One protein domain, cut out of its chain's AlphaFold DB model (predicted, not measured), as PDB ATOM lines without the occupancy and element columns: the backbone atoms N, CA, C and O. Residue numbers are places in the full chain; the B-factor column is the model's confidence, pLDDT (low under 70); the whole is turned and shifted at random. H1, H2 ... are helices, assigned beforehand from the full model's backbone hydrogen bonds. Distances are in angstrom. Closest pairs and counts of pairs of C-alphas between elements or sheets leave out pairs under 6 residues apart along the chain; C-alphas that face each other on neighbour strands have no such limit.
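This is residues 2 to 200 of the 213 residues of an uncharacterized protein of Enterococcus ratti (UniProt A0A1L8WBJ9). Four helices, H1, H2, H3 and H5, run side by side as a long up-and-down bundle, each against the one before it in the chain. Beyond the end of the bundle where H3 ends, the short helix H4 and the long stretch of residues 113 to 130 make a small head, while the short helix H6 lies off to one side of H3, near it but touching no helix. The printed part has 199 residues with six named helices, H1 to H6 in order along the chain, and no named strand; the class is all helix. The whole is loose, with a radius of gyration of the C-alphas of 21.4 A, and elongated, its C-alphas spanning 74 by 39 by 28 A.

H1, residues 2 to 38, and H2, residues 47 to 65, form a helical hairpin. They touch at a shallow tilt of 23 degrees, opposite ways, with residues 19 to 29 of H1 alone; the closest C-alphas are those of Val 22 and Asn 60, 6.2 A apart. H2 and H3, residues 74 to 112, form a second helical hairpin. Their lines stand at a shallow tilt of 18 degrees, opposite ways, and they touch with 13 pairs of C-alphas within 8 A, the closest those of Tyr 61 and Met 84 at 7.1 A. H3 is the hub, touching H2, H4 and H5. H4, residues 131 to 142, touches H3 at a steep tilt of 66 degrees, opposite ways. H3 and H4 touch with residues 109 to 112 of H3 and residues 138 to 142 of H4 alone, and their closest C-alphas are those of Lys 109 and Val 142, 5.4 A apart. H5, residues 158 to 183, touches H3 at a shallow tilt of 22 degrees, opposite ways; the closest C-alphas are those of Asn 79 and Ile 177, 6.4 A apart. H5 also touches H1, at a shallow tilt of 26 degrees, opposite ways, with 22 pairs of C-alphas within 8 A, the closest those of Leu 23 and Leu 178 at 6.2 A. Within the bundle, H2 and H5 are apart, and H1 and H3 are close but not clearly touching, the C-alphas of Lys 16 and Tyr 76 being the closest at 7.0 A. H6, residues 192 to 200, is close to H3 but not clearly touching it: the closest C-alphas are those of Gly 82 and Ile 192, 6.3 A apart. In H1, H2, H4, H5 and H6 every O i to N i+4 pair is within hydrogen-bond range; in H3 34 of 35 are.

H1 begins at C-alpha 2, printed at (223.018, 222.678, 230.365), and is 53.9 A from first to last C-alpha. H2 measures 26.8 A. H3, the longest helix with 39 residues, measures 56.6 A and ends at C-alpha 112, at (193.517, 167.042, 197.755). H4 has 12 residues. H5 measures 38.0 A. H6 has 9 residues and ends at C-alpha 200, at (197.432, 214.493, 193.877).

The two C-alphas farthest apart are those of Thr 2 and Glu 117, 75.3 A. The printed part has no cut. The links from H3 to H4, 18 residues, and from H4 to H5, 15 residues, are long; the other three are short, with 8 residues each. The mean pLDDT of the printed part is 83.0, and it is under 70 in residues 2 to 3, 39 to 46, 118 to 132 and 191 to 199.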
ATOM      1  N   THR A   2     222.073 223.739 230.790       59.53
ATOM      2  CA  THR A   2     223.018 222.678 230.365       59.53
ATOM      3  C   THR A   2     222.485 221.253 230.575       59.53
ATOM      4  O   THR A   2     222.649 220.401 229.708       59.53
ATOM      5  N   ARG A   3     221.770 221.010 231.683       59.66
ATOM      6  CA  ARG A   3     221.152 219.711 232.017       59.66
ATOM      7  C   ARG A   3     220.089 219.281 230.991       59.66
ATOM      8  O   ARG A   3     220.193 218.204 230.424       59.66
ATOM      9  N   THR A   4     219.190 220.196 230.634       71.19
ATOM     10  CA  THR A   4     218.168 220.024 229.585       71.19
ATOM     11  C   THR A   4     218.750 219.813 228.183       71.19
ATOM     12  O   THR A   4     218.136 219.154 227.349       71.19
ATOM     13  N   LEU A   5     219.931 220.369 227.897       73.38
ATOM     14  CA  LEU A   5     220.587 220.221 226.595       73.38
ATOM     15  C   LEU A   5     221.277 218.852 226.469       73.38
ATOM     16  O   LEU A   5     221.211 218.227 225.413       73.38
ATOM     17  N   ASN A   6     221.871 218.360 227.561       80.62
ATOM     18  CA  ASN A   6     222.403 216.998 227.638       80.62
ATOM     19  C   ASN A   6     221.291 215.945 227.579       80.62
ATOM     20  O   ASN A   6     221.424 214.979 226.836       80.62
ATOM     21  N   GLU A   7     220.177 216.151 228.283       80.81
ATOM     22  CA  GLU A   7     219.007 215.259 228.229       80.81
ATOM     23  C   GLU A   7     218.443 215.149 226.803       80.81
ATOM     24  O   GLU A   7     218.185 214.044 226.331       80.81
ATOM     25  N   ARG A   8     218.349 216.265 226.065       79.69
ATOM     26  CA  ARG A   8     217.948 216.248 224.646       79.69
ATOM     27  C   ARG A   8     218.937 215.501 223.752       79.69
ATOM     28  O   ARG A   8     218.514 214.759 222.872       79.69
ATOM     29  N   LYS A   9     220.246 215.662 223.972       83.19
ATOM     30  CA  LYS A   9     221.273 214.926 223.214       83.19
ATOM     31  C   LYS A   9     221.194 213.419 223.461       83.19
ATOM     32  O   LYS A   9     221.253 212.651 222.506       83.19
ATOM     33  N   ILE A  10     221.025 213.010 224.720       86.44
ATOM     34  CA  ILE A  10     220.862 211.600 225.098       86.44
ATOM     35  C   ILE A  10     219.598 211.030 224.449       86.44
ATOM     36  O   ILE A  10     219.682 210.012 223.766       86.44
ATOM     37  N   TYR A  11     218.466 211.727 224.577       87.00
ATOM     38  CA  TYR A  11     217.200 211.319 223.967       87.00
ATOM     39  C   TYR A  11     217.312 211.160 222.446       87.00
ATOM     40  O   TYR A  11     216.919 210.133 221.895       87.00
ATOM     41  N   SER A  12     217.907 212.141 221.760       83.88
ATOM     42  CA  SER A  12     218.095 212.085 220.309       83.88
ATOM     43  C   SER A  12     219.003 210.927 219.888       83.88
ATOM     44  O   SER A  12     218.748 210.314 218.854       83.88
ATOM     45  N   SER A  13     220.041 210.604 220.667       87.94
ATOM     46  CA  SER A  13     220.918 209.461 220.387       87.94
ATOM     47  C   SER A  13     220.214 208.122 220.611       87.94
ATOM     48  O   SER A  13     220.379 207.207 219.810       87.94
ATOM     49  N   GLN A  14     219.426 207.997 221.682       90.88
ATOM     50  CA  GLN A  14     218.637 206.794 221.960       90.88
ATOM     51  C   GLN A  14     217.586 206.566 220.872       90.88
ATOM     52  O   GLN A  14     217.457 205.456 220.367       90.88
ATOM     53  N   THR A  15     216.910 207.639 220.459       91.06
ATOM     54  CA  THR A  15     215.931 207.630 219.367       91.06
ATOM     55  C   THR A  15     216.566 207.194 218.049       91.06
ATOM     56  O   THR A  15     216.019 206.335 217.365       91.06
ATOM     57  N   LYS A  16     217.750 207.729 217.714       91.81
ATOM     58  CA  LYS A  16     218.506 207.310 216.524       91.81
ATOM     59  C   LYS A  16     218.779 205.804 216.546       91.81
ATOM     60  O   LYS A  16     218.494 205.124 215.570       91.81
ATOM     61  N   ASN A  17     219.319 205.295 217.652       93.62
ATOM     62  CA  ASN A  17     219.681 203.882 217.763       93.62
ATOM     63  C   ASN A  17     218.448 202.973 217.693       93.62
ATOM     64  O   ASN A  17     218.483 201.955 217.009       93.62
ATOM     65  N   LEU A  18     217.354 203.358 218.355       95.25
ATOM     66  CA  LEU A  18     216.078 202.652 218.251       95.25
ATOM     67  C   LEU A  18     215.603 202.593 216.796       95.25
ATOM     68  O   LEU A  18     215.284 201.517 216.304       95.25
ATOM     69  N   PHE A  19     215.595 203.730 216.102       96.62
ATOM     70  CA  PHE A  19     215.114 203.793 214.728       96.62
ATOM     71  C   PHE A  19     215.975 202.967 213.763       96.62
ATOM     72  O   PHE A  19     215.435 202.233 212.942       96.62
ATOM     73  N   ILE A  20     217.302 203.008 213.912       96.94
ATOM     74  CA  ILE A  20     218.224 202.158 213.141       96.94
ATOM     75  C   ILE A  20     217.939 200.671 213.387       96.94
ATOM     76  O   ILE A  20     217.843 199.903 212.435       96.94
ATOM     77  N   ASN A  21     217.729 200.262 214.642       96.88
ATOM     78  CA  ASN A  21     217.397 198.871 214.958       96.88
ATOM     79  C   ASN A  21     216.071 198.435 214.319       96.88
ATOM     80  O   ASN A  21     215.983 197.331 213.785       96.88
ATOM     81  N   VAL A  22     215.056 199.305 214.326       97.00
ATOM     82  CA  VAL A  22     213.767 199.034 213.671       97.00
ATOM     83  C   VAL A  22     213.919 198.930 212.147       97.00
ATOM     84  O   VAL A  22     213.315 198.052 211.530       97.00
ATOM     85  N   LEU A  23     214.756 199.767 211.528       97.19
ATOM     86  CA  LEU A  23     215.058 199.684 210.093       97.19
ATOM     87  C   LEU A  23     215.790 198.390 209.733       97.19
ATOM     88  O   LEU A  23     215.404 197.726 208.772       97.19
ATOM     89  N   HIS A  24     216.795 197.992 210.517       97.81
ATOM     90  CA  HIS A  24     217.472 196.709 210.327       97.81
ATOM     91  C   HIS A  24     216.510 195.533 210.446       97.81
ATOM     92  O   HIS A  24     216.555 194.633 209.612       97.81
ATOM     93  N   TYR A  25     215.624 195.559 211.443       97.00
ATOM     94  CA  TYR A  25     214.592 194.540 211.592       97.00
ATOM     95  C   TYR A  25     213.697 194.485 210.348       97.00
ATOM     96  O   TYR A  25     213.542 193.436 209.740       97.00
ATOM     97  N   SER A  26     213.185 195.639 209.913       96.31
ATOM     98  CA  SER A  26     212.326 195.749 208.725       96.31
ATOM     99  C   SER A  26     212.983 195.180 207.470       96.31
ATOM    100  O   SER A  26     212.329 194.483 206.698       96.31
ATOM    101  N   LEU A  27     214.275 195.456 207.277       97.00
ATOM    102  CA  LEU A  27     215.058 194.914 206.171       97.00
ATOM    103  C   LEU A  27     215.221 193.403 206.272       97.00
ATOM    104  O   LEU A  27     214.920 192.709 205.307       97.00
ATOM    105  N   ALA A  28     215.643 192.900 207.433       95.69
ATOM    106  CA  ALA A  28     215.855 191.474 207.645       95.69
ATOM    107  C   ALA A  28     214.569 190.671 207.404       95.69
ATOM    108  O   ALA A  28     214.585 189.656 206.708       95.69
ATOM    109  N   SER A  29     213.436 191.153 207.911       93.88
ATOM    110  CA  SER A  29     212.148 190.493 207.713       93.88
ATOM    111  C   SER A  29     211.674 190.559 206.259       93.88
ATOM    112  O   SER A  29     211.125 189.587 205.738       93.88
ATOM    113  N   ASN A  30     211.916 191.679 205.573       95.25
ATOM    114  CA  ASN A  30     211.610 191.811 204.152       95.25
ATOM    115  C   ASN A  30     212.477 190.881 203.286       95.25
ATOM    116  O   ASN A  30     211.972 190.234 202.369       95.25
ATOM    117  N   GLU A  31     213.768 190.768 203.596       93.62
ATOM    118  CA  GLU A  31     214.696 189.842 202.938       93.62
ATOM    119  C   GLU A  31     214.331 188.378 203.197       93.62
ATOM    120  O   GLU A  31     214.422 187.561 202.282       93.62
ATOM    121  N   LEU A  32     213.849 188.050 204.399       89.12
ATOM    122  CA  LEU A  32     213.335 186.719 204.718       89.12
ATOM    123  C   LEU A  32     212.122 186.363 203.848       89.12
ATOM    124  O   LEU A  32     212.069 185.272 203.280       89.12
ATOM    125  N   LEU A  33     211.169 187.291 203.701       89.38
ATOM    126  CA  LEU A  33     210.013 187.111 202.818       89.38
ATOM    127  C   LEU A  33     210.446 186.938 201.355       89.38
ATOM    128  O   LEU A  33     210.000 185.999 200.696       89.38
ATOM    129  N   LEU A  34     211.354 187.787 200.860       90.56
ATOM    130  CA  LEU A  34     211.924 187.658 199.513       90.56
ATOM    131  C   LEU A  34     212.596 186.300 199.308       90.56
ATOM    132  O   LEU A  34     212.379 185.655 198.284       90.56
ATOM    133  N   TYR A  35     213.401 185.856 200.272       86.06
ATOM    134  CA  TYR A  35     214.076 184.566 200.215       86.06
ATOM    135  C   TYR A  35     213.065 183.422 200.109       86.06
ATOM    136  O   TYR A  35     213.155 182.629 199.174       86.06
ATOM    137  N   HIS A  36     212.068 183.372 200.997       81.81
ATOM    138  CA  HIS A  36     211.056 182.312 200.998       81.81
ATOM    139  C   HIS A  36     210.186 182.291 199.733       81.81
ATOM    140  O   HIS A  36     209.761 181.223 199.295       81.81
ATOM    141  N   LEU A  37     209.919 183.448 199.123       81.44
ATOM    142  CA  LEU A  37     209.173 183.516 197.864       81.44
ATOM    143  C   LEU A  37     210.013 183.075 196.665       81.44
ATOM    144  O   LEU A  37     209.481 182.473 195.733       81.44
ATOM    145  N   ASN A  38     211.312 183.369 196.677       77.62
ATOM    146  CA  ASN A  38     212.231 182.978 195.610       77.62
ATOM    147  C   ASN A  38     212.649 181.503 195.689       77.62
ATOM    148  O   ASN A  38     213.026 180.931 194.671       77.62
ATOM    149  N   THR A  39     212.539 180.866 196.857       67.75
ATOM    150  CA  THR A  39     212.787 179.426 197.051       67.75
ATOM    151  C   THR A  39     211.511 178.575 196.942       67.75
ATOM    152  O   THR A  39     211.399 177.531 197.581       67.75
ATOM    153  N   SER A  40     210.537 179.018 196.136       59.00
ATOM    154  CA  SER A  40     209.200 178.416 196.023       59.00
ATOM    155  C   SER A  40     209.193 176.942 195.593       59.00
ATOM    156  O   SER A  40     210.121 176.468 194.940       59.00
ATOM    157  N   ASN A  41     208.050 176.293 195.869       56.28
ATOM    158  CA  ASN A  41     207.612 174.959 195.419       56.28
ATOM    159  C   ASN A  41     207.718 173.811 196.445       56.28
ATOM    160  O   ASN A  41     207.750 172.642 196.080       56.28
ATOM    161  N   SER A  42     207.664 174.135 197.740       56.97
ATOM    162  CA  SER A  42     207.460 173.154 198.819       56.97
ATOM    163  C   SER A  42     206.456 173.681 199.850       56.97
ATOM    164  O   SER A  42     206.374 174.899 200.030       56.97
ATOM    165  N   PRO A  43     205.701 172.811 200.555       58.78
ATOM    166  CA  PRO A  43     204.914 173.219 201.715       58.78
ATOM    167  C   PRO A  43     205.814 173.929 202.729       58.78
ATOM    168  O   PRO A  43     206.805 173.358 203.190       58.78
ATOM    169  N   VAL A  44     205.484 175.169 203.082       63.31
ATOM    170  CA  VAL A  44     206.292 175.959 204.016       63.31
ATOM    171  C   VAL A  44     205.575 176.024 205.368       63.31
ATOM    172  O   VAL A  44     204.403 176.404 205.447       63.31
ATOM    173  N   LYS A  45     206.272 175.628 206.443       64.25
ATOM    174  CA  LYS A  45     205.801 175.690 207.843       64.25
ATOM    175  C   LYS A  45     205.803 177.136 208.336       64.25
ATOM    176  O   LYS A  45     206.725 177.523 209.051       64.25
ATOM    177  N   THR A  46     204.881 177.981 207.882       68.94
ATOM    178  CA  THR A  46     205.139 179.424 208.021       68.94
ATOM    179  C   THR A  46     203.991 180.321 208.401       68.94
ATOM    180  O   THR A  46     204.292 181.445 208.787       68.94
ATOM    181  N   ILE A  47     202.721 179.912 208.376       78.56
ATOM    182  CA  ILE A  47     201.674 180.905 208.664       78.56
ATOM    183  C   ILE A  47     201.779 181.456 210.094       78.56
ATOM    184  O   ILE A  47     201.697 182.667 210.291       78.56
ATOM    185  N   GLU A  48     202.074 180.606 211.079       81.12
ATOM    186  CA  GLU A  48     202.295 181.016 212.473       81.12
ATOM    187  C   GLU A  48     203.570 181.854 212.635       81.12
ATOM    188  O   GLU A  48     203.570 182.869 213.336       81.12
ATOM    189  N   VAL A  49     204.645 181.463 211.943       83.25
ATOM    190  CA  VAL A  49     205.924 182.187 211.946       83.25
ATOM    191  C   VAL A  49     205.730 183.589 211.375       83.25
ATOM    192  O   VAL A  49     206.109 184.565 212.011       83.25
ATOM    193  N   TYR A  50     205.064 183.713 210.225       85.81
ATOM    194  CA  TYR A  50     204.769 185.003 209.607       85.81
ATOM    195  C   TYR A  50     203.773 185.838 210.405       85.81
ATOM    196  O   TYR A  50     203.872 187.062 210.409       85.81
ATOM    197  N   THR A  51     202.833 185.203 211.105       86.44
ATOM    198  CA  THR A  51     201.915 185.914 212.004       86.44
ATOM    199  C   THR A  51     202.676 186.511 213.189       86.44
ATOM    200  O   THR A  51     202.472 187.674 213.532       86.44
ATOM    201  N   THR A  52     203.602 185.749 213.774       89.19
ATOM    202  CA  THR A  52     204.475 186.225 214.860       89.19
ATOM    203  C   THR A  52     205.400 187.345 214.380       89.19
ATOM    204  O   THR A  52     205.603 188.345 215.074       89.19
ATOM    205  N   GLU A  53     205.929 187.200 213.168       90.12
ATOM    206  CA  GLU A  53     206.772 188.193 212.514       90.12
ATOM    207  C   GLU A  53     206.012 189.510 212.302       90.12
ATOM    208  O   GLU A  53     206.476 190.569 212.722       90.12
ATOM    209  N   LEU A  54     204.793 189.445 211.753       92.31
ATOM    210  CA  LEU A  54     203.913 190.604 211.587       92.31
ATOM    211  C   LEU A  54     203.592 191.303 212.908       92.31
ATOM    212  O   LEU A  54     203.563 192.534 212.956       92.31
ATOM    213  N   GLU A  55     203.352 190.551 213.982       93.75
ATOM    214  CA  GLU A  55     203.093 191.148 215.292       93.75
ATOM    215  C   GLU A  55     204.331 191.882 215.821       93.75
ATOM    216  O   GLU A  55     204.234 193.012 216.302       93.75
ATOM    217  N   THR A  56     205.519 191.307 215.639       93.88
ATOM    218  CA  THR A  56     206.778 191.968 216.011       93.88
ATOM    219  C   THR A  56     207.006 193.242 215.197       93.88
ATOM    220  O   THR A  56     207.373 194.283 215.750       93.88
ATOM    221  N   MET A  57     206.713 193.212 213.894       93.69
ATOM    222  CA  MET A  57     206.750 194.405 213.049       93.69
ATOM    223  C   MET A  57     205.771 195.495 213.529       93.69
ATOM    224  O   MET A  57     206.124 196.675 213.566       93.69
ATOM    225  N   ARG A  58     204.551 195.119 213.939       95.12
ATOM    226  CA  ARG A  58     203.549 196.048 214.493       95.12
ATOM    227  C   ARG A  58     204.001 196.659 215.816       95.12
ATOM    228  O   ARG A  58     203.851 197.865 216.003       95.12
ATOM    229  N   ILE A  59     204.601 195.863 216.700       95.44
ATOM    230  CA  ILE A  59     205.196 196.350 217.951       95.44
ATOM    231  C   ILE A  59     206.294 197.374 217.644       95.44
ATOM    232  O   ILE A  59     206.297 198.463 218.216       95.44
ATOM    233  N   ASN A  60     207.185 197.082 216.694       94.19
ATOM    234  CA  ASN A  60     208.236 198.014 216.278       94.19
ATOM    235  C   ASN A  60     207.668 199.327 215.720       94.19
ATOM    236  O   ASN A  60     208.175 200.401 216.042       94.19
ATOM    237  N   TYR A  61     206.587 199.264 214.942       94.00
ATOM    238  CA  TYR A  61     205.882 200.459 214.475       94.00
ATOM    239  C   TYR A  61     205.322 201.293 215.638       94.00
ATOM    240  O   TYR A  61     205.533 202.504 215.685       94.00
ATOM    241  N   GLN A  62     204.668 200.653 216.611       93.50
ATOM    242  CA  GLN A  62     204.127 201.324 217.800       93.50
ATOM    243  C   GLN A  62     205.227 201.959 218.664       93.50
ATOM    244  O   GLN A  62     205.036 203.046 219.209       93.50
ATOM    245  N   LEU A  63     206.397 201.315 218.765       94.19
ATOM    246  CA  LEU A  63     207.558 201.888 219.451       94.19
ATOM    247  C   LEU A  63     208.014 203.198 218.800       94.19
ATOM    248  O   LEU A  63     208.414 204.117 219.516       94.19
ATOM    249  N   LEU A  64     207.950 203.295 217.468       94.12
ATOM    250  CA  LEU A  64     208.288 204.529 216.762       94.12
ATOM    251  C   LEU A  64     207.202 205.603 216.894       94.12
ATOM    252  O   LEU A  64     207.542 206.772 217.066       94.12
ATOM    253  N   ASP A  65     205.925 205.220 216.869       92.69
ATOM    254  CA  ASP A  65     204.790 206.142 217.054       92.69
ATOM    255  C   ASP A  65     204.821 206.841 218.427       92.69
ATOM    256  O   ASP A  65     204.439 208.002 218.568       92.69
ATOM    257  N   ALA A  66     205.372 206.170 219.442       92.06
ATOM    258  CA  ALA A  66     205.539 206.723 220.784       92.06
ATOM    259  C   ALA A  66     206.691 207.750 220.921       92.06
ATOM    260  O   ALA A  66     206.875 208.329 222.000       92.06
ATOM    261  N   ILE A  67     207.497 207.976 219.877       91.94
ATOM    262  CA  ILE A  67     208.627 208.913 219.918       91.94
ATOM    263  C   ILE A  67     208.119 210.362 219.895       91.94
ATOM    264  O   ILE A  67     207.399 210.794 218.999       91.94
ATOM    265  N   ASP A  68     208.604 211.176 220.831       89.88
ATOM    266  CA  ASP A  68     208.416 212.623 220.809       89.88
ATOM    267  C   ASP A  68     209.358 213.261 219.779       89.88
ATOM    268  O   ASP A  68     210.488 213.671 220.077       89.88
ATOM    269  N   LEU A  69     208.858 213.364 218.546       87.88
ATOM    270  CA  LEU A  69     209.581 213.919 217.403       87.88
ATOM    271  C   LEU A  69     210.072 215.361 217.618       87.88
ATOM    272  O   LEU A  69     211.046 215.769 216.986       87.88
ATOM    273  N   SER A  70     209.466 216.131 218.534       86.31
ATOM    274  CA  SER A  70     209.885 217.515 218.820       86.31
ATOM    275  C   SER A  70     211.264 217.613 219.489       86.31
ATOM    276  O   SER A  70     211.874 218.685 219.532       86.31
ATOM    277  N   LYS A  71     211.763 216.493 220.022       86.75
ATOM    278  CA  LYS A  71     213.045 216.396 220.732       86.75
ATOM    279  C   LYS A  71     214.160 215.778 219.889       86.75
ATOM    280  O   LYS A  71     215.263 215.584 220.403       86.75
ATOM    281  N   VAL A  72     213.893 215.480 218.621       87.12
ATOM    282  CA  VAL A  72     214.821 214.817 217.698       87.12
ATOM    283  C   VAL A  72     215.303 215.821 216.648       87.12
ATOM    284  O   VAL A  72     214.674 216.854 216.418       87.12
ATOM    285  N   SER A  73     216.454 215.569 216.024       87.25
ATOM    286  CA  SER A  73     216.932 216.421 214.932       87.25
ATOM    287  C   SER A  73     216.031 216.301 213.696       87.25
ATOM    288  O   SER A  73     215.418 215.261 213.458       87.25
ATOM    289  N   ILE A  74     215.992 217.360 212.880       88.88
ATOM    290  CA  ILE A  74     215.153 217.425 211.673       88.88
ATOM    291  C   ILE A  74     215.379 216.229 210.728       88.88
ATOM    292  O   ILE A  74     214.382 215.653 210.297       88.88
ATOM    293  N   PRO A  75     216.625 215.799 210.423       89.81
ATOM    294  CA  PRO A  75     216.833 214.636 209.560       89.81
ATOM    295  C   PRO A  75     216.156 213.366 210.082       89.81
ATOM    296  O   PRO A  75     215.419 212.709 209.353       89.81
ATOM    297  N   TYR A  76     216.323 213.064 211.372       89.50
ATOM    298  CA  TYR A  76     215.713 211.884 211.988       89.50
ATOM    299  C   TYR A  76     214.200 212.005 212.087       89.50
ATOM    300  O   TYR A  76     213.497 211.041 211.810       89.50
ATOM    301  N   GLN A  77     213.690 213.194 212.406       89.88
ATOM    302  CA  GLN A  77     212.258 213.459 212.386       89.88
ATOM    303  C   GLN A  77     211.652 213.141 211.013       89.88
ATOM    304  O   GLN A  77     210.649 212.435 210.941       89.88
ATOM    305  N   LYS A  78     212.257 213.635 209.926       90.31
ATOM    306  CA  LYS A  78     211.761 213.406 208.563       90.31
ATOM    307  C   LYS A  78     211.847 211.939 208.156       90.31
ATOM    308  O   LYS A  78     210.870 211.411 207.632       90.31
ATOM    309  N   ASN A  79     212.961 211.275 208.457       93.25
ATOM    310  CA  ASN A  79     213.129 209.863 208.123       93.25
ATOM    311  C   ASN A  79     212.146 208.970 208.895       93.25
ATOM    312  O   ASN A  79     211.546 208.095 208.280       93.25
ATOM    313  N   ILE A  80     211.918 209.217 210.193       93.94
ATOM    314  CA  ILE A  80     210.928 208.466 210.989       93.94
ATOM    315  C   ILE A  80     209.522 208.670 210.415       93.94
ATOM    316  O   ILE A  80     208.804 207.697 210.201       93.94
ATOM    317  N   GLN A  81     209.137 209.912 210.106       90.81
ATOM    318  CA  GLN A  81     207.817 210.211 209.540       90.81
ATOM    319  C   GLN A  81     207.590 209.522 208.189       90.81
ATOM    320  O   GLN A  81     206.542 208.911 207.982       90.81
ATOM    321  N   GLY A  82     208.559 209.606 207.273       90.94
ATOM    322  CA  GLY A  82     208.443 208.955 205.968       90.94
ATOM    323  C   GLY A  82     208.477 207.435 206.065       90.94
ATOM    324  O   GLY A  82     207.660 206.775 205.428       90.94
ATOM    325  N   TYR A  83     209.347 206.882 206.916       94.69
ATOM    326  CA  TYR A  83     209.349 205.453 207.212       94.69
ATOM    327  C   TYR A  83     207.980 204.999 207.711       94.69
ATOM    328  O   TYR A  83     207.421 204.076 207.140       94.69
ATOM    329  N   MET A  84     207.402 205.660 208.719       92.88
ATOM    330  CA  MET A  84     206.112 205.252 209.277       92.88
ATOM    331  C   MET A  84     204.991 205.271 208.233       92.88
ATOM    332  O   MET A  84     204.178 204.348 208.192       92.88
ATOM    333  N   TYR A  85     204.962 206.283 207.362       90.44
ATOM    334  CA  TYR A  85     203.985 206.361 206.275       90.44
ATOM    335  C   TYR A  85     204.074 205.152 205.328       90.44
ATOM    336  O   TYR A  85     203.065 204.510 205.028       90.44
ATOM    337  N   HIS A  86     205.283 204.822 204.875       91.12
ATOM    338  CA  HIS A  86     205.511 203.705 203.958       91.12
ATOM    339  C   HIS A  86     205.337 202.352 204.653       91.12
ATOM    340  O   HIS A  86     204.690 201.453 204.120       91.12
ATOM    341  N   TYR A  87     205.835 202.220 205.881       94.25
ATOM    342  CA  TYR A  87     205.800 200.980 206.646       94.25
ATOM    343  C   TYR A  87     204.377 200.548 207.000       94.25
ATOM    344  O   TYR A  87     204.060 199.366 206.955       94.25
ATOM    345  N   GLN A  88     203.473 201.491 207.272       92.12
ATOM    346  CA  GLN A  88     202.067 201.152 207.490       92.12
ATOM    347  C   GLN A  88     201.447 200.472 206.258       92.12
ATOM    348  O   GLN A  88     200.694 199.509 206.392       92.12
ATOM    349  N   ARG A  89     201.778 200.945 205.048       91.06
ATOM    350  CA  ARG A  89     201.297 200.353 203.788       91.06
ATOM    351  C   ARG A  89     201.940 198.991 203.548       91.06
ATOM    352  O   ARG A  89     201.237 198.055 203.182       91.06
ATOM    353  N   TYR A  90     203.238 198.875 203.821       94.69
ATOM    354  CA  TYR A  90     203.963 197.608 203.802       94.69
ATOM    355  C   TYR A  90     203.284 196.542 204.672       94.69
ATOM    356  O   TYR A  90     202.953 195.474 204.165       94.69
ATOM    357  N   LEU A  91     202.992 196.853 205.941       94.81
ATOM    358  CA  LEU A  91     202.342 195.924 206.874       94.81
ATOM    359  C   LEU A  91     201.009 195.402 206.337       94.81
ATOM    360  O   LEU A  91     200.761 194.198 206.372       94.81
ATOM    361  N   VAL A  92     200.175 196.299 205.806       92.94
ATOM    362  CA  VAL A  92     198.884 195.927 205.211       92.94
ATOM    363  C   VAL A  92     199.086 195.024 203.995       92.94
ATOM    364  O   VAL A  92     198.394 194.017 203.866       92.94
ATOM    365  N   CYS A  93     200.045 195.335 203.118       92.19
ATOM    366  CA  CYS A  93     200.345 194.500 201.955       92.19
ATOM    367  C   CYS A  93     200.805 193.091 202.353       92.19
ATOM    368  O   CYS A  93     200.315 192.116 201.783       92.19
ATOM    369  N   VAL A  94     201.713 192.974 203.330       93.00
ATOM    370  CA  VAL A  94     202.202 191.676 203.824       93.00
ATOM    371  C   VAL A  94     201.060 190.874 204.448       93.00
ATOM    372  O   VAL A  94     200.884 189.700 204.133       93.00
ATOM    373  N   GLU A  95     200.241 191.503 205.287       93.38
ATOM    374  CA  GLU A  95     199.098 190.848 205.923       93.38
ATOM    375  C   GLU A  95     198.069 190.343 204.902       93.38
ATOM    376  O   GLU A  95     197.639 189.190 204.968       93.38
ATOM    377  N   GLU A  96     197.690 191.175 203.932       92.12
ATOM    378  CA  GLU A  96     196.735 190.786 202.891       92.12
ATOM    379  C   GLU A  96     197.294 189.698 201.971       92.12
ATOM    380  O   GLU A  96     196.560 188.792 201.564       92.12
ATOM    381  N   TYR A  97     198.594 189.732 201.679       90.31
ATOM    382  CA  TYR A  97     199.255 188.650 200.958       90.31
ATOM    383  C   TYR A  97     199.153 187.322 201.718       90.31
ATOM    384  O   TYR A  97     198.727 186.316 201.145       90.31
ATOM    385  N   LEU A  98     199.472 187.326 203.016       89.44
ATOM    386  CA  LEU A  98     199.418 186.132 203.862       89.44
ATOM    387  C   LEU A  98     197.993 185.574 203.997       89.44
ATOM    388  O   LEU A  98     197.797 184.360 203.958       89.44
ATOM    389  N   LYS A  99     196.972 186.437 204.073       90.81
ATOM    390  CA  LYS A  99     195.566 185.996 204.042       90.81
ATOM    391  C   LYS A  99     195.222 185.305 202.725       90.81
ATOM    392  O   LYS A  99     194.634 184.226 202.734       90.81
ATOM    393  N   ARG A 100     195.604 185.902 201.592       89.31
ATOM    394  CA  ARG A 100     195.308 185.353 200.258       89.31
ATOM    395  C   ARG A 100     196.011 184.026 200.020       89.31
ATOM    396  O   ARG A 100     195.385 183.093 199.523       89.31
ATOM    397  N   ILE A 101     197.285 183.920 200.393       86.75
ATOM    398  CA  ILE A 101     198.031 182.674 200.215       86.75
ATOM    399  C   ILE A 101     197.519 181.572 201.138       86.75
ATOM    400  O   ILE A 101     197.460 180.414 200.732       86.75
ATOM    401  N   LYS A 102     197.061 181.931 202.343       88.44
ATOM    402  CA  LYS A 102     196.416 180.987 203.252       88.44
ATOM    403  C   LYS A 102     195.108 180.455 202.683       88.44
ATOM    404  O   LYS A 102     194.960 179.247 202.556       88.44
ATOM    405  N   GLN A 103     194.209 181.344 202.259       88.81
ATOM    406  CA  GLN A 103     192.948 180.958 201.614       88.81
ATOM    407  C   GLN A 103     193.190 180.062 200.399       88.81
ATOM    408  O   GLN A 103     192.505 179.061 200.203       88.81
ATOM    409  N   ARG A 104     194.200 180.407 199.592       85.88
ATOM    410  CA  ARG A 104     194.596 179.603 198.443       85.88
ATOM    411  C   ARG A 104     195.101 178.219 198.855       85.88
ATOM    412  O   ARG A 104     194.716 177.234 198.236       85.88
ATOM    413  N   SER A 105     195.914 178.148 199.904       86.25
ATOM    414  CA  SER A 105     196.432 176.891 200.453       86.25
ATOM    415  C   SER A 105     195.312 176.005 200.998       86.25
ATOM    416  O   SER A 105     195.300 174.811 200.720       86.25
ATOM    417  N   ASP A 106     194.346 176.584 201.711       88.00
ATOM    418  CA  ASP A 106     193.201 175.855 202.268       88.00
ATOM    419  C   ASP A 106     192.323 175.260 201.168       88.00
ATOM    420  O   ASP A 106     191.979 174.083 201.223       88.00
ATOM    421  N   TYR A 107     192.065 176.025 200.107       86.25
ATOM    422  CA  TYR A 107     191.352 175.513 198.937       86.25
ATOM    423  C   TYR A 107     192.089 174.335 198.273       86.25
ATOM    424  O   TYR A 107     191.474 173.350 197.869       86.25
ATOM    425  N   ILE A 108     193.423 174.395 198.190       83.25
ATOM    426  CA  ILE A 108     194.242 173.290 197.665       83.25
ATOM    427  C   ILE A 108     194.157 172.055 198.573       83.25
ATOM    428  O   ILE A 108     194.072 170.942 198.053       83.25
ATOM    429  N   LYS A 109     194.123 172.220 199.903       86.25
ATOM    430  CA  LYS A 109     193.890 171.100 200.836       86.25
ATOM    431  C   LYS A 109     192.542 170.435 200.558       86.25
ATOM    432  O   LYS A 109     192.497 169.221 200.393       86.25
ATOM    433  N   GLU A 110     191.473 171.215 200.404       87.88
ATOM    434  CA  GLU A 110     190.133 170.685 200.117       87.88
ATOM    435  C   GLU A 110     190.070 169.916 198.787       87.88
ATOM    436  O   GLU A 110     189.396 168.886 198.689       87.88
ATOM    437  N   ILE A 111     190.804 170.368 197.765       84.62
ATOM    438  CA  ILE A 111     190.957 169.635 196.500       84.62
ATOM    439  C   ILE A 111     191.656 168.291 196.723       84.62
ATOM    440  O   ILE A 111     191.190 167.272 196.216       84.62
ATOM    441  N   LEU A 112     192.765 168.271 197.470       82.50
ATOM    442  CA  LEU A 112     193.517 167.042 197.755       82.50
ATOM    443  C   LEU A 112     192.710 166.044 198.597       82.50
ATOM    444  O   LEU A 112     192.871 164.836 198.440       82.50
ATOM    445  N   GLU A 113     191.804 166.536 199.440       86.19
ATOM    446  CA  GLU A 113     190.824 165.730 200.177       86.19
ATOM    447  C   GLU A 113     189.656 165.235 199.298       86.19
ATOM    448  O   GLU A 113     188.786 164.506 199.778       86.19
ATOM    449  N   GLY A 114     189.607 165.623 198.020       84.69
ATOM    450  CA  GLY A 114     188.564 165.225 197.074       84.69
ATOM    451  C   GLY A 114     187.235 165.970 197.240       84.69
ATOM    452  O   GLY A 114     186.219 165.512 196.721       84.69
ATOM    453  N   LYS A 115     187.211 167.106 197.951       87.19
ATOM    454  CA  LYS A 115     185.994 167.921 198.147       87.19
ATOM    455  C   LYS A 115     185.633 168.756 196.916       87.19
ATOM    456  O   LYS A 115     184.469 169.121 196.744       87.19
ATOM    457  N   HIS A 116     186.613 169.047 196.058       82.56
ATOM    458  CA  HIS A 116     186.453 169.864 194.855       82.56
ATOM    459  C   HIS A 116     187.189 169.255 193.660       82.56
ATOM    460  O   HIS A 116     188.271 168.690 193.806       82.56
ATOM    461  N   GLU A 117     186.630 169.421 192.459       72.19
ATOM    462  CA  GLU A 117     187.342 169.140 191.213       72.19
ATOM    463  C   GLU A 117     188.185 170.352 190.824       72.19
ATOM    464  O   GLU A 117     187.686 171.473 190.711       72.19
ATOM    465  N   TYR A 118     189.475 170.136 190.592       66.56
ATOM    466  CA  TYR A 118     190.370 171.199 190.173       66.56
ATOM    467  C   TYR A 118     191.444 170.644 189.245       66.56
ATOM    468  O   TYR A 118     192.089 169.640 189.535       66.56
ATOM    469  N   GLN A 119     191.593 171.280 188.086       57.62
ATOM    470  CA  GLN A 119     192.302 170.693 186.947       57.62
ATOM    471  C   GLN A 119     193.787 171.067 186.867       57.62
ATOM    472  O   GLN A 119     194.456 170.631 185.934       57.62
ATOM    473  N   PHE A 120     194.329 171.849 187.807       54.31
ATOM    474  CA  PHE A 120     195.732 172.258 187.714       54.31
ATOM    475  C   PHE A 120     196.384 172.575 189.065       54.31
ATOM    476  O   PHE A 120     196.448 173.737 189.460       54.31
ATOM    477  N   ILE A 121     196.902 171.553 189.756       56.09
ATOM    478  CA  ILE A 121     197.934 171.730 190.791       56.09
ATOM    479  C   ILE A 121     199.202 171.079 190.257       56.09
ATOM    480  O   ILE A 121     199.313 169.852 190.264       56.09
ATOM    481  N   ASP A 122     200.146 171.888 189.791       54.56
ATOM    482  CA  ASP A 122     201.498 171.405 189.537       54.56
ATOM    483  C   ASP A 122     202.310 171.599 190.823       54.56
ATOM    484  O   ASP A 122     202.767 172.700 191.131       54.56
ATOM    485  N   PHE A 123     202.412 170.544 191.639       55.41
ATOM    486  CA  PHE A 123     203.413 170.494 192.705       55.41
ATOM    487  C   PHE A 123     204.778 170.355 192.027       55.41
ATOM    488  O   PHE A 123     205.255 169.243 191.793       55.41
ATOM    489  N   THR A 124     205.403 171.475 191.680       51.41
ATOM    490  CA  THR A 124     206.747 171.464 191.109       51.41
ATOM    491  C   THR A 124     207.748 170.999 192.168       51.41
ATOM    492  O   THR A 124     207.815 171.503 193.281       51.41
ATOM    493  N   GLN A 125     208.506 169.958 191.840       46.91
ATOM    494  CA  GLN A 125     209.432 169.280 192.742       46.91
ATOM    495  C   GLN A 125     210.585 170.200 193.173       46.91
ATOM    496  O   GLN A 125     211.443 170.534 192.359       46.91
ATOM    497  N   PHE A 126     210.721 170.478 194.467       43.59
ATOM    498  CA  PHE A 126     212.050 170.528 195.074       43.59
ATOM    499  C   PHE A 126     212.225 169.243 195.899       43.59
ATOM    500  O   PHE A 126     211.568 169.050 196.915       43.59
ATOM    501  N   VAL A 127     213.159 168.380 195.476       43.88
ATOM    502  CA  VAL A 127     213.759 167.271 196.260       43.88
ATOM    503  C   VAL A 127     213.153 165.858 196.140       43.88
ATOM    504  O   VAL A 127     213.601 164.969 196.857       43.88
ATOM    505  N   SER A 128     212.283 165.522 195.179       44.31
ATOM    506  CA  SER A 128     212.107 164.080 194.928       44.31
ATOM    507  C   SER A 128     211.833 163.635 193.506       44.31
ATOM    508  O   SER A 128     210.715 163.707 193.008       44.31
ATOM    509  N   GLU A 129     212.841 162.986 192.939       50.94
ATOM    510  CA  GLU A 129     212.774 162.131 191.753       50.94
ATOM    511  C   GLU A 129     211.877 160.881 191.953       50.94
ATOM    512  O   GLU A 129     211.786 160.039 191.065       50.94
ATOM    513  N   ASN A 130     211.196 160.744 193.103       61.19
ATOM    514  CA  ASN A 130     210.378 159.593 193.481       61.19
ATOM    515  C   ASN A 130     208.920 160.006 193.788       61.19
ATOM    516  O   ASN A 130     208.671 161.019 194.441       61.19
ATOM    517  N   GLN A 131     207.943 159.227 193.316       62.38
ATOM    518  CA  GLN A 131     206.507 159.489 193.512       62.38
ATOM    519  C   GLN A 131     206.072 159.332 194.979       62.38
ATOM    520  O   GLN A 131     205.163 160.020 195.436       62.38
ATOM    521  N   GLU A 132     206.740 158.457 195.730       62.12
ATOM    522  CA  GLU A 132     206.405 158.137 197.124       62.12
ATOM    523  C   GLU A 132     206.560 159.343 198.069       62.12
ATOM    524  O   GLU A 132     205.702 159.626 198.900       62.12
ATOM    525  N   THR A 133     207.623 160.115 197.883       71.06
ATOM    526  CA  THR A 133     207.939 161.348 198.620       71.06
ATOM    527  C   THR A 133     206.995 162.504 198.291       71.06
ATOM    528  O   THR A 133     206.708 163.325 199.161       71.06
ATOM    529  N   LEU A 134     206.456 162.553 197.069       71.88
ATOM    530  CA  LEU A 134     205.441 163.540 196.695       71.88
ATOM    531  C   LEU A 134     204.115 163.274 197.419       71.88
ATOM    532  O   LEU A 134     203.505 164.201 197.949       71.88
ATOM    533  N   GLU A 135     203.675 162.017 197.466       76.88
ATOM    534  CA  GLU A 135     202.449 161.653 198.183       76.88
ATOM    535  C   GLU A 135     202.590 161.871 199.693       76.88
ATOM    536  O   GLU A 135     201.668 162.384 200.322       76.88
ATOM    537  N   GLN A 136     203.766 161.602 200.267       77.06
ATOM    538  CA  GLN A 136     204.059 161.955 201.661       77.06
ATOM    539  C   GLN A 136     203.974 163.469 201.908       77.06
ATOM    540  O   GLN A 136     203.357 163.889 202.883       77.06
ATOM    541  N   ALA A 137     204.528 164.297 201.017       76.50
ATOM    542  CA  ALA A 137     204.464 165.753 201.149       76.50
ATOM    543  C   ALA A 137     203.028 166.294 201.040       76.50
ATOM    544  O   ALA A 137     202.647 167.186 201.799       76.50
ATOM    545  N   LYS A 138     202.211 165.737 200.134       79.88
ATOM    546  CA  LYS A 138     200.780 166.066 200.037       79.88
ATOM    547  C   LYS A 138     200.030 165.671 201.306       79.88
ATOM    548  O   LYS A 138     199.230 166.462 201.797       79.88
ATOM    549  N   GLN A 139     200.295 164.479 201.844       81.69
ATOM    550  CA  GLN A 139     199.655 164.020 203.077       81.69
ATOM    551  C   GLN A 139     200.047 164.875 204.279       81.69
ATOM    552  O   GLN A 139     199.160 165.283 205.012       81.69
ATOM    553  N   GLU A 140     201.324 165.227 204.443       81.94
ATOM    554  CA  GLU A 140     201.765 166.134 205.515       81.94
ATOM    555  C   GLU A 140     201.166 167.546 205.362       81.94
ATOM    556  O   GLU A 140     200.856 168.202 206.354       81.94
ATOM    557  N   PHE A 141     200.965 168.017 204.126       82.31
ATOM    558  CA  PHE A 141     200.313 169.302 203.858       82.31
ATOM    559  C   PHE A 141     198.822 169.305 204.235       82.31
ATOM    560  O   PHE A 141     198.334 170.296 204.780       82.31
ATOM    561  N   VAL A 142     198.101 168.215 203.946       83.62
ATOM    562  CA  VAL A 142     196.679 168.056 204.299       83.62
ATOM    563  C   VAL A 142     196.518 167.774 205.796       83.62
ATOM    564  O   VAL A 142     195.738 168.438 206.470       83.62
ATOM    565  N   ASN A 143     197.290 166.820 206.313       82.94
ATOM    566  CA  ASN A 143     197.214 166.279 207.663       82.94
ATOM    567  C   ASN A 143     198.609 166.244 208.298       82.94
ATOM    568  O   ASN A 143     199.274 165.208 208.311       82.94
ATOM    569  N   SER A 144     199.037 167.373 208.861       80.94
ATOM    570  CA  SER A 144     200.291 167.418 209.612       80.94
ATOM    571  C   SER A 144     200.176 166.637 210.917       80.94
ATOM    572  O   SER A 144     199.317 166.944 211.749       80.94
ATOM    573  N   GLU A 145     201.100 165.703 211.154       78.94
ATOM    574  CA  GLU A 145     201.200 164.972 212.431       78.94
ATOM    575  C   GLU A 145     201.353 165.928 213.631       78.94
ATOM    576  O   GLU A 145     200.856 165.667 214.727       78.94
ATOM    577  N   TYR A 146     202.001 167.075 213.410       79.31
ATOM    578  CA  TYR A 146     202.318 168.066 214.437       79.31
ATOM    579  C   TYR A 146     201.296 169.209 214.521       79.31
ATOM    580  O   TYR A 146     201.533 170.178 215.239       79.31
ATOM    581  N   GLY A 147     200.184 169.129 213.779       75.81
ATOM    582  CA  GLY A 147     199.167 170.184 213.734       75.81
ATOM    583  C   GLY A 147     199.649 171.488 213.092       75.81
ATOM    584  O   GLY A 147     199.078 172.542 213.356       75.81
ATOM    585  N   ILE A 148     200.705 171.434 212.273       78.69
ATOM    586  CA  ILE A 148     201.279 172.619 211.633       78.69
ATOM    587  C   ILE A 148     200.404 173.047 210.461       78.69
ATOM    588  O   ILE A 148     200.107 172.258 209.561       78.69
ATOM    589  N   ASP A 149     200.057 174.329 210.428       78.06
ATOM    590  CA  ASP A 149     199.278 174.900 209.339       78.06
ATOM    591  C   ASP A 149     200.187 175.375 208.192       78.06
ATOM    592  O   ASP A 149     200.631 176.525 208.117       78.06
ATOM    593  N   TYR A 150     200.527 174.439 207.306       78.62
ATOM    594  CA  TYR A 150     201.349 174.718 206.132       78.62
ATOM    595  C   TYR A 150     200.630 175.621 205.125       78.62
ATOM    596  O   TYR A 150     199.430 175.462 204.872       78.62
ATOM    597  N   ILE A 151     201.407 176.490 204.473       80.75
ATOM    598  CA  ILE A 151     200.992 177.212 203.265       80.75
ATOM    599  C   ILE A 151     201.796 176.748 202.053       80.75
ATOM    600  O   ILE A 151     202.953 176.335 202.168       80.75
ATOM    601  N   LEU A 152     201.174 176.844 200.883       78.69
ATOM    602  CA  LEU A 152     201.784 176.570 199.593       78.69
ATOM    603  C   LEU A 152     201.896 177.871 198.798       78.69
ATOM    604  O   LEU A 152     200.920 178.606 198.639       78.69
ATOM    605  N   ILE A 153     203.092 178.131 198.275       75.50
ATOM    606  CA  ILE A 153     203.351 179.240 197.357       75.50
ATOM    607  C   ILE A 153     203.504 178.651 195.960       75.50
ATOM    608  O   ILE A 153     204.532 178.054 195.653       75.50
ATOM    609  N   GLU A 154     202.466 178.796 195.136       73.12
ATOM    610  CA  GLU A 154     202.463 178.311 193.753       73.12
ATOM    611  C   GLU A 154     203.456 179.116 192.901       73.12
ATOM    612  O   GLU A 154     203.386 180.358 192.853       73.12
ATOM    613  N   ASP A 155     204.359 178.419 192.201       71.88
ATOM    614  CA  ASP A 155     205.228 179.066 191.222       71.88
ATOM    615  C   ASP A 155     204.427 179.700 190.091       71.88
ATOM    616  O   ASP A 155     203.343 179.241 189.733       71.88
ATOM    617  N   GLY A 156     204.969 180.771 189.515       70.06
ATOM    618  CA  GLY A 156     204.309 181.482 188.419       70.06
ATOM    619  C   GLY A 156     202.953 182.101 188.786       70.06
ATOM    620  O   GLY A 156     202.292 182.671 187.916       70.06
ATOM    621  N   SER A 157     202.524 182.038 190.054       77.38
ATOM    622  CA  SER A 157     201.295 182.695 190.482       77.38
ATOM    623  C   SER A 157     201.442 184.212 190.372       77.38
ATOM    624  O   SER A 157     202.423 184.812 190.822       77.38
ATOM    625  N   VAL A 158     200.417 184.856 189.808       80.69
ATOM    626  CA  VAL A 158     200.335 186.324 189.715       80.69
ATOM    627  C   VAL A 158     200.455 186.959 191.106       80.69
ATOM    628  O   VAL A 158     201.075 188.007 191.265       80.69
ATOM    629  N   LEU A 159     199.915 186.287 192.129       81.88
ATOM    630  CA  LEU A 159     200.019 186.708 193.522       81.88
ATOM    631  C   LEU A 159     201.485 186.779 193.986       81.88
ATOM    632  O   LEU A 159     201.887 187.805 194.530       81.88
ATOM    633  N   LYS A 160     202.287 185.729 193.745       85.75
ATOM    634  CA  LYS A 160     203.727 185.714 194.053       85.75
ATOM    635  C   LYS A 160     204.468 186.808 193.284       85.75
ATOM    636  O   LYS A 160     205.226 187.548 193.901       85.75
ATOM    637  N   ALA A 161     204.237 186.926 191.975       86.44
ATOM    638  CA  ALA A 161     204.934 187.898 191.131       86.44
ATOM    639  C   ALA A 161     204.719 189.344 191.607       86.44
ATOM    640  O   ALA A 161     205.687 190.067 191.823       86.44
ATOM    641  N   HIS A 162     203.465 189.735 191.854       88.12
ATOM    642  CA  HIS A 162     203.153 191.074 192.361       88.12
ATOM    643  C   HIS A 162     203.754 191.329 193.742       88.12
ATOM    644  O   HIS A 162     204.203 192.433 194.035       88.12
ATOM    645  N   PHE A 163     203.753 190.327 194.620       91.19
ATOM    646  CA  PHE A 163     204.284 190.524 195.961       91.19
ATOM    647  C   PHE A 163     205.811 190.609 195.980       91.19
ATOM    648  O   PHE A 163     206.350 191.421 196.722       91.19
ATOM    649  N   LEU A 164     206.505 189.851 195.124       91.75
ATOM    650  CA  LEU A 164     207.949 189.999 194.923       91.75
ATOM    651  C   LEU A 164     208.319 191.429 194.515       91.75
ATOM    652  O   LEU A 164     209.227 192.001 195.106       91.75
ATOM    653  N   GLU A 165     207.593 192.017 193.561       92.75
ATOM    654  CA  GLU A 165     207.804 193.408 193.133       92.75
ATOM    655  C   GLU A 165     207.644 194.387 194.305       92.75
ATOM    656  O   GLU A 165     208.543 195.179 194.578       92.75
ATOM    657  N   VAL A 166     206.560 194.255 195.076       93.44
ATOM    658  CA  VAL A 166     206.319 195.083 196.268       93.44
ATOM    659  C   VAL A 166     207.452 194.945 197.292       93.44
ATOM    660  O   VAL A 166     207.946 195.945 197.809       93.44
ATOM    661  N   LEU A 167     207.887 193.724 197.609       95.31
ATOM    662  CA  LEU A 167     208.961 193.511 198.583       95.31
ATOM    663  C   LEU A 167     210.307 194.067 198.098       95.31
ATOM    664  O   LEU A 167     211.097 194.548 198.909       95.31
ATOM    665  N   GLU A 168     210.576 194.021 196.794       96.12
ATOM    666  CA  GLU A 168     211.766 194.621 196.188       96.12
ATOM    667  C   GLU A 168     211.752 196.155 196.287       96.12
ATOM    668  O   GLU A 168     212.750 196.757 196.698       96.12
ATOM    669  N   GLU A 169     210.606 196.788 196.017       94.19
ATOM    670  CA  GLU A 169     210.416 198.231 196.218       94.19
ATOM    671  C   GLU A 169     210.683 198.634 197.675       94.19
ATOM    672  O   GLU A 169     211.462 199.555 197.945       94.19
ATOM    673  N   TYR A 170     210.091 197.913 198.634       95.38
ATOM    674  CA  TYR A 170     210.296 198.198 200.054       95.38
ATOM    675  C   TYR A 170     211.718 197.878 200.528       95.38
ATOM    676  O   TYR A 170     212.225 198.586 201.400       95.38
ATOM    677  N   ARG A 171     212.403 196.889 199.935       96.69
ATOM    678  CA  ARG A 171     213.825 196.625 200.218       96.69
ATOM    679  C   ARG A 171     214.667 197.853 199.892       96.69
ATOM    680  O   ARG A 171     215.392 198.337 200.759       96.69
ATOM    681  N   ALA A 172     214.546 198.366 198.667       95.00
ATOM    682  CA  ALA A 172     215.272 199.556 198.226       95.00
ATOM    683  C   ALA A 172     214.925 200.782 199.086       95.00
ATOM    684  O   ALA A 172     215.819 201.513 199.517       95.00
ATOM    685  N   LEU A 173     213.640 200.968 199.400       94.88
ATOM    686  CA  LEU A 173     213.166 202.060 200.246       94.88
ATOM    687  C   LEU A 173     213.771 202.004 201.654       94.88
ATOM    688  O   LEU A 173     214.324 202.996 202.127       94.88
ATOM    689  N   PHE A 174     213.702 200.858 202.338       96.12
ATOM    690  CA  PHE A 174     214.254 200.727 203.688       96.12
ATOM    691  C   PHE A 174     215.783 200.851 203.699       96.12
ATOM    692  O   PHE A 174     216.326 201.433 204.640       96.12
ATOM    693  N   GLN A 175     216.474 200.376 202.655       96.88
ATOM    694  CA  GLN A 175     217.923 200.549 202.501       96.88
ATOM    695  C   GLN A 175     218.307 202.031 202.367       96.88
ATOM    696  O   GLN A 175     219.221 202.476 203.062       96.88
ATOM    697  N   ASP A 176     217.592 202.809 201.547       96.06
ATOM    698  CA  ASP A 176     217.842 204.252 201.395       96.06
ATOM    699  C   ASP A 176     217.600 205.010 202.712       96.06
ATOM    700  O   ASP A 176     218.437 205.808 203.145       96.06
ATOM    701  N   ILE A 177     216.495 204.711 203.406       96.00
ATOM    702  CA  ILE A 177     216.183 205.332 204.701       96.00
ATOM    703  C   ILE A 177     217.246 204.993 205.750       96.00
ATOM    704  O   ILE A 177     217.652 205.879 206.513       96.00
ATOM    705  N   LEU A 178     217.711 203.742 205.796       97.12
ATOM    706  CA  LEU A 178     218.775 203.313 206.703       97.12
ATOM    707  C   LEU A 178     220.071 204.079 206.434       97.12
ATOM    708  O   LEU A 178     220.583 204.728 207.346       97.12
ATOM    709  N   GLN A 179     220.543 204.091 205.186       96.69
ATOM    710  CA  GLN A 179     221.785 204.773 204.810       96.69
ATOM    711  C   GLN A 179     221.732 206.276 205.121       96.69
ATOM    712  O   GLN A 179     222.664 206.826 205.715       96.69
ATOM    713  N   ALA A 180     220.621 206.945 204.798       95.38
ATOM    714  CA  ALA A 180     220.439 208.359 205.120       95.38
ATOM    715  C   ALA A 180     220.423 208.607 206.639       95.38
ATOM    716  O   ALA A 180     221.033 209.553 207.140       95.38
ATOM    717  N   THR A 181     219.772 207.729 207.405       94.81
ATOM    718  CA  THR A 181     219.709 207.827 208.873       94.81
ATOM    719  C   THR A 181     221.078 207.607 209.520       94.81
ATOM    720  O   THR A 181     221.453 208.326 210.455       94.81
ATOM    721  N   GLU A 182     221.872 206.669 209.018       94.94
ATOM    722  CA  GLU A 182     223.248 206.463 209.471       94.94
ATOM    723  C   GLU A 182     224.113 207.698 209.193       94.94
ATOM    724  O   GLU A 182     224.777 208.197 210.114       94.94
ATOM    725  N   ALA A 183     224.004 208.253 207.978       94.94
ATOM    726  CA  ALA A 183     224.696 209.462 207.529       94.94
ATOM    727  C   ALA A 183     224.193 210.761 208.191       94.94
ATOM    728  O   ALA A 183     224.863 211.793 208.122       94.94
ATOM    729  N   GLY A 184     223.029 210.734 208.850       91.81
ATOM    730  CA  GLY A 184     222.413 211.919 209.454       91.81
ATOM    731  C   GLY A 184     221.803 212.889 208.437       91.81
ATOM    732  O   GLY A 184     221.662 214.076 208.738       91.81
ATOM    733  N   THR A 185     221.442 212.399 207.252       93.62
ATOM    734  CA  THR A 185     220.778 213.145 206.178       93.62
ATOM    735  C   THR A 185     219.303 212.747 206.060       93.62
ATOM    736  O   THR A 185     218.829 211.819 206.721       93.62
ATOM    737  N   ILE A 186     218.545 213.497 205.256       91.25
ATOM    738  CA  ILE A 186     217.159 213.156 204.916       91.25
ATOM    739  C   ILE A 186     217.196 212.210 203.716       91.25
ATOM    740  O   ILE A 186     217.886 212.499 202.738       91.25
ATOM    741  N   SER A 187     216.482 211.091 203.803       91.81
ATOM    742  CA  SER A 187     216.343 210.153 202.687       91.81
ATOM    743  C   SER A 187     215.540 210.784 201.544       91.81
ATOM    744  O   SER A 187     214.579 211.522 201.766       91.81
ATOM    745  N   SER A 188     215.917 210.469 200.306       86.25
ATOM    746  CA  SER A 188     215.179 210.930 199.122       86.25
ATOM    747  C   SER A 188     213.776 210.313 199.041       86.25
ATOM    748  O   SER A 188     212.847 210.923 198.523       86.25
ATOM    749  N   GLN A 189     213.599 209.131 199.636       81.81
ATOM    750  CA  GLN A 189     212.353 208.362 199.641       81.81
ATOM    751  C   GLN A 189     211.328 208.856 200.681       81.81
ATOM    752  O   GLN A 189     210.168 208.430 200.665       81.81
ATOM    753  N   VAL A 190     211.726 209.752 201.597       79.81
ATOM    754  CA  VAL A 190     210.860 210.271 202.678       79.81
ATOM    755  C   VAL A 190     210.315 211.672 202.418       79.81
ATOM    756  O   VAL A 190     209.683 212.261 203.302       79.81
ATOM    757  N   GLU A 191     210.505 212.224 201.219       68.44
ATOM    758  CA  GLU A 191     209.866 213.476 200.815       68.44
ATOM    759  C   GLU A 191     208.356 213.271 200.594       68.44
ATOM    760  O   GLU A 191     207.841 213.257 199.479       68.44
ATOM    761  N   ILE A 192     207.606 213.164 201.696       60.38
ATOM    762  CA  ILE A 192     206.140 213.011 201.728       60.38
ATOM    763  C   ILE A 192     205.440 214.091 200.886       60.38
ATOM    764  O   ILE A 192     204.357 213.861 200.354       60.38
ATOM    765  N   GLN A 193     206.053 215.268 200.730       56.84
ATOM    766  CA  GLN A 193     205.516 216.355 199.913       56.84
ATOM    767  C   GLN A 193     205.589 216.050 198.408       56.84
ATOM    768  O   GLN A 193     204.640 216.373 197.693       56.84
ATOM    769  N   GLN A 194     206.641 215.377 197.928       61.72
ATOM    770  CA  GLN A 194     206.693 214.854 196.559       61.72
ATOM    771  C   GLN A 194     205.676 213.729 196.377       61.72
ATOM    772  O   GLN A 194     204.872 213.803 195.458       61.72
ATOM    773  N   VAL A 195     205.602 212.782 197.319       57.47
ATOM    774  CA  VAL A 195     204.621 211.682 197.279       57.47
ATOM    775  C   VAL A 195     203.183 212.217 197.229       57.47
ATOM    776  O   VAL A 195     202.394 211.810 196.379       57.47
ATOM    777  N   PHE A 196     202.830 213.179 198.088       62.44
ATOM    778  CA  PHE A 196     201.522 213.839 198.054       62.44
ATOM    779  C   PHE A 196     201.276 214.535 196.713       62.44
ATOM    780  O   PHE A 196     200.201 214.382 196.139       62.44
ATOM    781  N   THR A 197     202.263 215.272 196.199       66.06
ATOM    782  CA  THR A 197     202.143 215.994 194.924       66.06
ATOM    783  C   THR A 197     201.960 215.029 193.754       66.06
ATOM    784  O   THR A 197     201.097 215.260 192.909       66.06
ATOM    785  N   GLU A 198     202.687 213.914 193.723       69.56
ATOM    786  CA  GLU A 198     202.555 212.871 192.704       69.56
ATOM    787  C   GLU A 198     201.177 212.206 192.746       69.56
ATOM    788  O   GLU A 198     200.502 212.131 191.717       69.56
ATOM    789  N   TYR A 199     200.707 211.780 193.925       65.50
ATOM    790  CA  TYR A 199     199.374 211.183 194.063       65.50
ATOM    791  C   TYR A 199     198.256 212.182 193.751       65.50
ATOM    792  O   TYR A 199     197.271 211.817 193.108       65.50
ATOM    793  N   PHE A 200     198.395 213.437 194.176       70.06
ATOM    794  CA  PHE A 200     197.432 214.493 193.877       70.06
ATOM    795  C   PHE A 200     197.353 214.760 192.368       70.06
ATOM    796  O   PHE A 200     196.262 214.747 191.801       70.06
TER     797      PHE A 200